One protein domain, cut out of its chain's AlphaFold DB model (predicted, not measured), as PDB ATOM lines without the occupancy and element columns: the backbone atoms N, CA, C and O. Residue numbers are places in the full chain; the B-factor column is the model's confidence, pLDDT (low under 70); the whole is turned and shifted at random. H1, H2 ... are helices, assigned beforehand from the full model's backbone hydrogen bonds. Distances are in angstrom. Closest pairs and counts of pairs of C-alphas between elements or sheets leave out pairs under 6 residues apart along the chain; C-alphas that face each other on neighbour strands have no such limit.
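Overview. This is residues 62 to 69 and 76 to 140 of the 829 residues of an uncharacterized protein of Phytophthora megakarya (UniProt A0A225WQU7). This is a model with little regular structure: a body of winding loops, residues 92 to 134, holds the short helix H2, with H3 at the far end of the long axis and H1 leading in from the other. Of the 73 printed residues, 22 are in the three named helices, H1, H2 and H3 in chain order; there is no named strand and the class is all helix. It is loose, radius of gyration of the C-alphas 14.4 A, and elongated, spanning 47 by 24 by 18 A.

Along the chain. H1, residues 81 to 91, begins at C-alpha 81 (68.460, 79.289, 113.735) and is 15.1 A long. H2 is residues 116 to 120. H3, residues 135 to 140, ends at C-alpha 140 (89.663, 76.158, 86.203).

Arrangement. The three helices are apart from one another. Residues 105 to 106 pair antiparallel with residues 113 to 114. In H1, H2 and H3 every O i to N i+4 pair is within hydrogen-bond range.

Size, cuts and confidence. The C-alphas farthest apart, Gly 63 and Ala 139, are 46.9 A apart. Residues 70 to 75 are not printed; C-alphas 69 and 76 are 10.9 A apart across the cut. Both links between helices are long. Residues 62 to 69 and 76 have pLDDT under 70.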
ATOM      1  N   GLU A  62      59.491  78.652 116.507       46.47
ATOM      2  CA  GLU A  62      58.752  78.739 117.773       46.47
ATOM      3  C   GLU A  62      59.475  78.330 119.078       46.47
ATOM      4  O   GLU A  62      59.131  77.346 119.738       46.47
ATOM      5  N   GLY A  63      60.399  79.178 119.541       49.16
ATOM      6  CA  GLY A  63      60.523  79.490 120.971       49.16
ATOM      7  C   GLY A  63      61.867  79.211 121.659       49.16
ATOM      8  O   GLY A  63      62.319  78.071 121.758       49.16
ATOM      9  N   VAL A  64      62.373  80.267 122.310       47.19
ATOM     10  CA  VAL A  64      63.565  80.328 123.181       47.19
ATOM     11  C   VAL A  64      64.898  80.210 122.435       47.19
ATOM     12  O   VAL A  64      65.541  79.163 122.416       47.19
ATOM     13  N   ALA A  65      65.367  81.347 121.916       48.56
ATOM     14  CA  ALA A  65      66.786  81.541 121.648       48.56
ATOM     15  C   ALA A  65      67.556  81.546 122.984       48.56
ATOM     16  O   ALA A  65      67.391  82.442 123.811       48.56
ATOM     17  N   LYS A  66      68.393  80.530 123.199       54.19
ATOM     18  CA  LYS A  66      69.492  80.558 124.169       54.19
ATOM     19  C   LYS A  66      70.789  80.331 123.406       54.19
ATOM     20  O   LYS A  66      70.839  79.447 122.551       54.19
ATOM     21  N   ALA A  67      71.809  81.126 123.723       52.16
ATOM     22  CA  ALA A  67      73.127  81.007 123.112       52.16
ATOM     23  C   ALA A  67      73.689  79.589 123.303       52.16
ATOM     24  O   ALA A  67      73.537  78.980 124.367       52.16
ATOM     25  N   TRP A  68      74.313  79.058 122.254       52.34
ATOM     26  CA  TRP A  68      74.831  77.697 122.245       52.34
ATOM     27  C   TRP A  68      76.234  77.630 122.858       52.34
ATOM     28  O   TRP A  68      77.098  78.417 122.468       52.34
ATOM     29  N   PRO A  69      76.516  76.664 123.753       44.66
ATOM     30  CA  PRO A  69      77.860  76.428 124.268       44.66
ATOM     31  C   PRO A  69      78.711  75.666 123.236       44.66
ATOM     32  O   PRO A  69      79.060  74.502 123.429       44.66
ATOM     33  N   VAL A  76      78.831  84.335 117.602       63.47
ATOM     34  CA  VAL A  76      77.777  85.300 117.933       63.47
ATOM     35  C   VAL A  76      76.491  84.831 117.262       63.47
ATOM     36  O   VAL A  76      76.428  84.743 116.040       63.47
ATOM     37  N   SER A  77      75.477  84.495 118.064       74.69
ATOM     38  CA  SER A  77      74.178  84.084 117.531       74.69
ATOM     39  C   SER A  77      73.538  85.263 116.807       74.69
ATOM     40  O   SER A  77      73.296  86.316 117.397       74.69
ATOM     41  N   THR A  78      73.224  85.051 115.535       73.94
ATOM     42  CA  THR A  78      72.520  85.989 114.646       73.94
ATOM     43  C   THR A  78      71.046  86.175 115.028       73.94
ATOM     44  O   THR A  78      70.312  86.928 114.391       73.94
ATOM     45  N   GLY A  79      70.561  85.423 116.022       84.44
ATOM     46  CA  GLY A  79      69.145  85.306 116.351       84.44
ATOM     47  C   GLY A  79      68.342  84.458 115.357       84.44
ATOM     48  O   GLY A  79      67.175  84.175 115.630       84.44
ATOM     49  N   CYS A  80      68.934  84.011 114.241       89.38
ATOM     50  CA  CYS A  80      68.302  83.103 113.289       89.38
ATOM     51  C   CYS A  80      68.910  81.699 113.374       89.38
ATOM     52  O   CYS A  80      70.092  81.496 113.114       89.38
ATOM     53  N   GLN A  81      68.063  80.703 113.650       89.25
ATOM     54  CA  GLN A  81      68.460  79.289 113.735       89.25
ATOM     55  C   GLN A  81      69.138  78.769 112.453       89.25
ATOM     56  O   GLN A  81      69.989  77.887 112.508       89.25
ATOM     57  N   ILE A  82      68.773  79.307 111.287       90.94
ATOM     58  CA  ILE A  82      69.328  78.870 110.001       90.94
ATOM     59  C   ILE A  82      70.710  79.491 109.767       90.94
ATOM     60  O   ILE A  82      71.637  78.752 109.448       90.94
ATOM     61  N   CYS A  83      70.888  80.796 109.996       91.56
ATOM     62  CA  CYS A  83      72.207  81.434 109.902       91.56
ATOM     63  C   CYS A  83      73.191  80.866 110.940       91.56
ATOM     64  O   CYS A  83      74.324  80.544 110.590       91.56
ATOM     65  N   ASP A  84      72.746  80.644 112.182       91.06
ATOM     66  CA  ASP A  84      73.557  80.005 113.228       91.06
ATOM     67  C   ASP A  84      73.983  78.576 112.825       91.06
ATOM     68  O   ASP A  84      75.128  78.178 113.056       91.06
ATOM     69  N   PHE A  85      73.102  77.811 112.164       92.62
ATOM     70  CA  PHE A  85      73.436  76.485 111.637       92.62
ATOM     71  C   PHE A  85      74.380  76.532 110.423       92.62
ATOM     72  O   PHE A  85      75.283  75.702 110.329       92.62
ATOM     73  N   VAL A  86      74.224  77.507 109.518       92.00
ATOM     74  CA  VAL A  86      75.159  77.737 108.399       92.00
ATOM     75  C   VAL A  86      76.547  78.088 108.932       92.00
ATOM     76  O   VAL A  86      77.526  77.475 108.512       92.00
ATOM     77  N   ALA A  87      76.642  79.005 109.899       90.25
ATOM     78  CA  ALA A  87      77.899  79.367 110.549       90.25
ATOM     79  C   ALA A  87      78.546  78.155 111.243       90.25
ATOM     80  O   ALA A  87      79.732  77.888 111.046       90.25
ATOM     81  N   PHE A  88      77.761  77.357 111.976       91.69
ATOM     82  CA  PHE A  88      78.214  76.096 112.568       91.69
ATOM     83  C   PHE A  88      78.737  75.106 111.509       91.69
ATOM     84  O   PHE A  88      79.848  74.597 111.650       91.69
ATOM     85  N   ARG A  89      78.004  74.875 110.413       91.56
ATOM     86  CA  ARG A  89      78.404  73.953 109.333       91.56
ATOM     87  C   ARG A  89      79.632  74.438 108.559       91.56
ATOM     88  O   ARG A  89      80.528  73.633 108.318       91.56
ATOM     89  N   ARG A  90      79.734  75.737 108.248       89.44
ATOM     90  CA  ARG A  90      80.954  76.358 107.694       89.44
ATOM     91  C   ARG A  90      82.141  76.178 108.653       89.44
ATOM     92  O   ARG A  90      83.191  75.708 108.226       89.44
ATOM     93  N   SER A  91      81.955  76.411 109.958       88.25
ATOM     94  CA  SER A  91      83.008  76.219 110.974       88.25
ATOM     95  C   SER A  91      83.515  74.774 111.097       88.25
ATOM     96  O   SER A  91      84.635  74.566 111.557       88.25
ATOM     97  N   GLN A  92      82.732  73.778 110.665       91.31
ATOM     98  CA  GLN A  92      83.131  72.367 110.639       91.31
ATOM     99  C   GLN A  92      83.891  71.953 109.370       91.31
ATOM    100  O   GLN A  92      84.437  70.851 109.348       91.31
ATOM    101  N   ARG A  93      83.954  72.787 108.322       90.50
ATOM    102  CA  ARG A  93      84.704  72.443 107.104       90.50
ATOM    103  C   ARG A  93      86.215  72.415 107.413       90.50
ATOM    104  O   ARG A  93      86.712  73.349 108.053       90.50
ATOM    105  N   PRO A  94      86.949  71.369 106.992       92.69
ATOM    106  CA  PRO A  94      88.388  71.277 107.204       92.69
ATOM    107  C   PRO A  94      89.149  72.255 106.301       92.69
ATOM    108  O   PRO A  94      88.737  72.537 105.175       92.69
ATOM    109  N   CYS A  95      90.283  72.745 106.791       94.50
ATOM    110  CA  CYS A  95      91.199  73.584 106.031       94.50
ATOM    111  C   CYS A  95      91.985  72.761 105.007       94.50
ATOM    112  O   CYS A  95      92.581  71.749 105.381       94.50
ATOM    113  N   VAL A  96      92.067  73.225 103.755       93.00
ATOM    114  CA  VAL A  96      92.790  72.524 102.669       93.00
ATOM    115  C   VAL A  96      94.236  72.201 103.054       93.00
ATOM    116  O   VAL A  96      94.717  71.104 102.792       93.00
ATOM    117  N   GLN A  97      94.923  73.141 103.710       93.38
ATOM    118  CA  GLN A  97      96.364  73.042 103.961       93.38
ATOM    119  C   GLN A  97      96.737  72.274 105.239       93.38
ATOM    120  O   GLN A  97      97.879  71.847 105.379       93.38
ATOM    121  N   CYS A  98      95.824  72.141 106.210       94.88
ATOM    122  CA  CYS A  98      96.163  71.573 107.524       94.88
ATOM    123  C   CYS A  98      95.077  70.700 108.174       94.88
ATOM    124  O   CYS A  98      95.215  70.367 109.350       94.88
ATOM    125  N   THR A  99      93.998  70.392 107.445       94.31
ATOM    126  CA  THR A  99      92.803  69.595 107.815       94.31
ATOM    127  C   THR A  99      92.022  70.024 109.068       94.31
ATOM    128  O   THR A  99      90.885  69.596 109.260       94.31
ATOM    129  N   ARG A 100      92.558  70.932 109.892       93.88
ATOM    130  CA  ARG A 100      91.875  71.535 111.046       93.88
ATOM    131  C   ARG A 100      90.658  72.346 110.610       93.88
ATOM    132  O   ARG A 100      90.686  73.017 109.582       93.88
ATOM    133  N   THR A 101      89.614  72.314 111.427       94.31
ATOM    134  CA  THR A 101      88.369  73.064 111.225       94.31
ATOM    135  C   THR A 101      88.496  74.527 111.685       94.31
ATOM    136  O   THR A 101      89.600  75.025 111.933       94.31
ATOM    137  N   SER A 102      87.371  75.243 111.792       90.81
ATOM    138  CA  SER A 102      87.290  76.678 112.104       90.81
ATOM    139  C   SER A 102      88.172  77.528 111.185       90.81
ATOM    140  O   SER A 102      89.084  78.208 111.646       90.81
ATOM    141  N   CYS A 103      87.937  77.416 109.877       93.38
ATOM    142  CA  CYS A 103      88.560  78.274 108.869       93.38
ATOM    143  C   CYS A 103      88.015  79.705 108.954       93.38
ATOM    144  O   CYS A 103      86.858  79.898 109.328       93.38
ATOM    145  N   ASP A 104      88.849  80.680 108.589       89.62
ATOM    146  CA  ASP A 104      88.505  82.105 108.631       89.62
ATOM    147  C   ASP A 104      87.870  82.553 107.298       89.62
ATOM    148  O   ASP A 104      86.884  83.286 107.293       89.62
ATOM    149  N   HIS A 105      88.386  82.033 106.176       90.69
ATOM    150  CA  HIS A 105      87.918  82.299 104.812       90.69
ATOM    151  C   HIS A 105      87.462  80.998 104.133       90.69
ATOM    152  O   HIS A 105      87.909  79.899 104.483       90.69
ATOM    153  N   PHE A 106      86.584  81.117 103.137       90.94
ATOM    154  CA  PHE A 106      86.067  79.996 102.349       90.94
ATOM    155  C   PHE A 106      86.021  80.405 100.884       90.94
ATOM    156  O   PHE A 106      85.494  81.472 100.588       90.94
ATOM    157  N   CYS A 107      86.556  79.576  99.986       89.12
ATOM    158  CA  CYS A 107      86.413  79.830  98.555       89.12
ATOM    159  C   CYS A 107      84.934  79.730  98.169       89.12
ATOM    160  O   CYS A 107      84.280  78.747  98.518       89.12
ATOM    161  N   GLU A 108      84.415  80.715  97.445       85.19
ATOM    162  CA  GLU A 108      82.991  80.787  97.095       85.19
ATOM    163  C   GLU A 108      82.579  79.650  96.146       85.19
ATOM    164  O   GLU A 108      81.597  78.947  96.402       85.19
ATOM    165  N   TRP A 109      83.411  79.374  95.137       83.50
ATOM    166  CA  TRP A 109      83.188  78.347  94.118       83.50
ATOM    167  C   TRP A 109      83.163  76.917  94.680       83.50
ATOM    168  O   TRP A 109      82.140  76.231  94.618       83.50
ATOM    169  N   CYS A 110      84.275  76.459  95.266       85.62
ATOM    170  CA  CYS A 110      84.408  75.079  95.756       85.62
ATOM    171  C   CYS A 110      84.110  74.903  97.257       85.62
ATOM    172  O   CYS A 110      84.177  73.789  97.782       85.62
ATOM    173  N   GLY A 111      83.830  75.980  97.997       87.75
ATOM    174  CA  GLY A 111      83.478  75.938  99.420       87.75
ATOM    175  C   GLY A 111      84.607  75.583 100.386       87.75
ATOM    176  O   GLY A 111      84.364  75.493 101.598       87.75
ATOM    177  N   LYS A 112      85.814  75.328  99.872       90.31
ATOM    178  CA  LYS A 112      86.966  74.858 100.643       90.31
ATOM    179  C   LYS A 112      87.430  75.934 101.627       90.31
ATOM    180  O   LYS A 112      87.454  77.117 101.298       90.31
ATOM    181  N   GLY A 113      87.753  75.518 102.852       92.56
ATOM    182  CA  GLY A 113      88.117  76.422 103.943       92.56
ATOM    183  C   GLY A 113      89.618  76.699 104.022       92.56
ATOM    184  O   GLY A 113      90.440  75.818 103.762       92.56
ATOM    185  N   PHE A 114      89.968  77.918 104.426       94.62
ATOM    186  CA  PHE A 114      91.340  78.376 104.616       94.62
ATOM    187  C   PHE A 114      91.444  79.212 105.900       94.62
ATOM    188  O   PHE A 114      90.652  80.124 106.140       94.62
ATOM    189  N   HIS A 115      92.437  78.928 106.745       94.94
ATOM    190  CA  HIS A 115      92.863  79.882 107.780       94.94
ATOM    191  C   HIS A 115      93.693  81.003 107.156       94.94
ATOM    192  O   HIS A 115      94.420  80.725 106.203       94.94
ATOM    193  N   VAL A 116      93.725  82.200 107.754       93.88
ATOM    194  CA  VAL A 116      94.561  83.335 107.275       93.88
ATOM    195  C   VAL A 116      96.011  82.900 106.994       93.88
ATOM    196  O   VAL A 116      96.593  83.212 105.958       93.88
ATOM    197  N   LYS A 117      96.602  82.110 107.904       94.75
ATOM    198  CA  LYS A 117      97.973  81.584 107.757       94.75
ATOM    199  C   LYS A 117      98.097  80.513 106.668       94.75
ATOM    200  O   LYS A 117      99.145  80.400 106.048       94.75
ATOM    201  N   CYS A 118      97.049  79.722 106.448       95.62
ATOM    202  CA  CYS A 118      97.039  78.642 105.460       95.62
ATOM    203  C   CYS A 118      96.837  79.161 104.033       95.62
ATOM    204  O   CYS A 118      97.442  78.618 103.116       95.62
ATOM    205  N   ALA A 119      96.047  80.225 103.863       94.19
ATOM    206  CA  ALA A 119      95.939  80.972 102.615       94.19
ATOM    207  C   ALA A 119      97.292  81.581 102.220       94.19
ATOM    208  O   ALA A 119      97.804  81.311 101.139       94.19
ATOM    209  N   LYS A 120      97.943  82.293 103.151       93.44
ATOM    210  CA  LYS A 120      99.243  82.944 102.903       93.44
ATOM    211  C   LYS A 120     100.393  81.950 102.679       93.44
ATOM    212  O   LYS A 120     101.318  82.262 101.947       93.44
ATOM    213  N   LEU A 121     100.308  80.724 103.214       94.06
ATOM    214  CA  LEU A 121     101.225  79.614 102.880       94.06
ATOM    215  C   LEU A 121     100.992  78.992 101.490       94.06
ATOM    216  O   LEU A 121     101.826  78.214 101.033       94.06
ATOM    217  N   ARG A 122      99.864  79.295 100.844       91.00
ATOM    218  CA  ARG A 122      99.483  78.819  99.506       91.00
ATOM    219  C   ARG A 122      99.434  79.945  98.459       91.00
ATOM    220  O   ARG A 122      99.102  79.669  97.315       91.00
ATOM    221  N   ASN A 123      99.775  81.179  98.846       92.00
ATOM    222  CA  ASN A 123      99.631  82.406  98.049       92.00
ATOM    223  C   ASN A 123      98.186  82.698  97.583       92.00
ATOM    224  O   ASN A 123      97.986  83.290  96.530       92.00
ATOM    225  N   GLU A 124      97.182  82.293  98.364       93.25
ATOM    226  CA  GLU A 124      95.758  82.505  98.053       93.25
ATOM    227  C   GLU A 124      95.334  83.919  98.518       93.25
ATOM    228  O   GLU A 124      95.492  84.233  99.706       93.25
ATOM    229  N   ASP A 125      94.788  84.762  97.629       89.12
ATOM    230  CA  ASP A 125      94.359  86.131  97.978       89.12
ATOM    231  C   ASP A 125      92.986  86.159  98.666       89.12
ATOM    232  O   ASP A 125      91.930  86.368  98.070       89.12
ATOM    233  N   VAL A 126      93.022  85.940  99.977       89.25
ATOM    234  CA  VAL A 126      91.854  85.976 100.864       89.25
ATOM    235  C   VAL A 126      91.444  87.379 101.328       89.25
ATOM    236  O   VAL A 126      90.452  87.496 102.051       89.25
ATOM    237  N   ASP A 127      92.197  88.420 100.956       85.94
ATOM    238  CA  ASP A 127      91.961  89.806 101.380       85.94
ATOM    239  C   ASP A 127      91.194  90.625 100.295       85.94
ATOM    240  O   ASP A 127      90.877  91.798 100.513       85.94
ATOM    241  N   ASN A 128      90.836  90.009  99.153       81.19
ATOM    242  CA  ASN A 128      90.063  90.612  98.056       81.19
ATOM    243  C   ASN A 128      88.633  91.047  98.477       81.19
ATOM    244  O   ASN A 128      87.834  90.200  98.891       81.19
ATOM    245  N   PRO A 129      88.237  92.329  98.310       73.12
ATOM    246  CA  PRO A 129      86.899  92.808  98.675       73.12
ATOM    247  C   PRO A 129      85.763  92.285  97.781       73.12
ATOM    248  O   PRO A 129      84.608  92.348  98.200       73.12
ATOM    249  N   ASN A 130      86.061  91.775  96.581       71.94
ATOM    250  CA  ASN A 130      85.054  91.277  95.633       71.94
ATOM    251  C   ASN A 130      84.652  89.805  95.861       71.94
ATOM    252  O   ASN A 130      83.903  89.261  95.055       71.94
ATOM    253  N   GLY A 131      85.142  89.172  96.930       78.44
ATOM    254  CA  GLY A 131      84.929  87.751  97.215       78.44
ATOM    255  C   GLY A 131      86.194  86.916  97.023       78.44
ATOM    256  O   GLY A 131      87.130  87.314  96.325       78.44
ATOM    257  N   PHE A 132      86.260  85.755  97.674       87.88
ATOM    258  CA  PHE A 132      87.455  84.903  97.641       87.88
ATOM    259  C   PHE A 132      87.271  83.696  96.709       87.88
ATOM    260  O   PHE A 132      86.536  82.750  97.010       87.88
ATOM    261  N   CYS A 133      88.020  83.685  95.603       89.31
ATOM    262  CA  CYS A 133      88.266  82.488  94.804       89.31
ATOM    263  C   CYS A 133      89.645  81.907  95.157       89.31
ATOM    264  O   CYS A 133      90.609  82.654  95.291       89.31
ATOM    265  N   CYS A 134      89.753  80.584  95.317       91.25
ATOM    266  CA  CYS A 134      91.058  79.936  95.473       91.25
ATOM    267  C   CYS A 134      91.691  79.665  94.106       91.25
ATOM    268  O   CYS A 134      90.979  79.330  93.158       91.25
ATOM    269  N   HIS A 135      93.019  79.698  94.036       90.12
ATOM    270  CA  HIS A 135      93.780  79.711  92.785       90.12
ATOM    271  C   HIS A 135      93.506  78.498  91.871       90.12
ATOM    272  O   HIS A 135      93.540  78.620  90.652       90.12
ATOM    273  N   LYS A 136      93.138  77.331  92.433       88.75
ATOM    274  CA  LYS A 136      92.686  76.184  91.617       88.75
ATOM    275  C   LYS A 136      91.400  76.505  90.835       88.75
ATOM    276  O   LYS A 136      91.338  76.212  89.652       88.75
ATOM    277  N   CYS A 137      90.409  77.128  91.468       86.62
ATOM    278  CA  CYS A 137      89.142  77.457  90.809       86.62
ATOM    279  C   CYS A 137      89.237  78.701  89.914       86.62
ATOM    280  O   CYS A 137      88.396  78.886  89.044       86.62
ATOM    281  N   GLU A 138      90.247  79.547  90.121       87.25
ATOM    282  CA  GLU A 138      90.622  80.646  89.224       87.25
ATOM    283  C   GLU A 138      91.292  80.118  87.939       87.25
ATOM    284  O   GLU A 138      90.930  80.540  86.840       87.25
ATOM    285  N   ALA A 139      92.191  79.132  88.058       85.44
ATOM    286  CA  ALA A 139      92.749  78.403  86.915       85.44
ATOM    287  C   ALA A 139      91.649  77.665  86.127       85.44
ATOM    288  O   ALA A 139      91.483  77.914  84.938       85.44
ATOM    289  N   GLU A 140      90.800  76.882  86.810       80.94
ATOM    290  CA  GLU A 140      89.663  76.158  86.203       80.94
ATOM    291  C   GLU A 140      88.657  77.074  85.463       80.94
ATOM    292  O   GLU A 140      87.910  76.594  84.614       80.94
TER     293      GLU A 140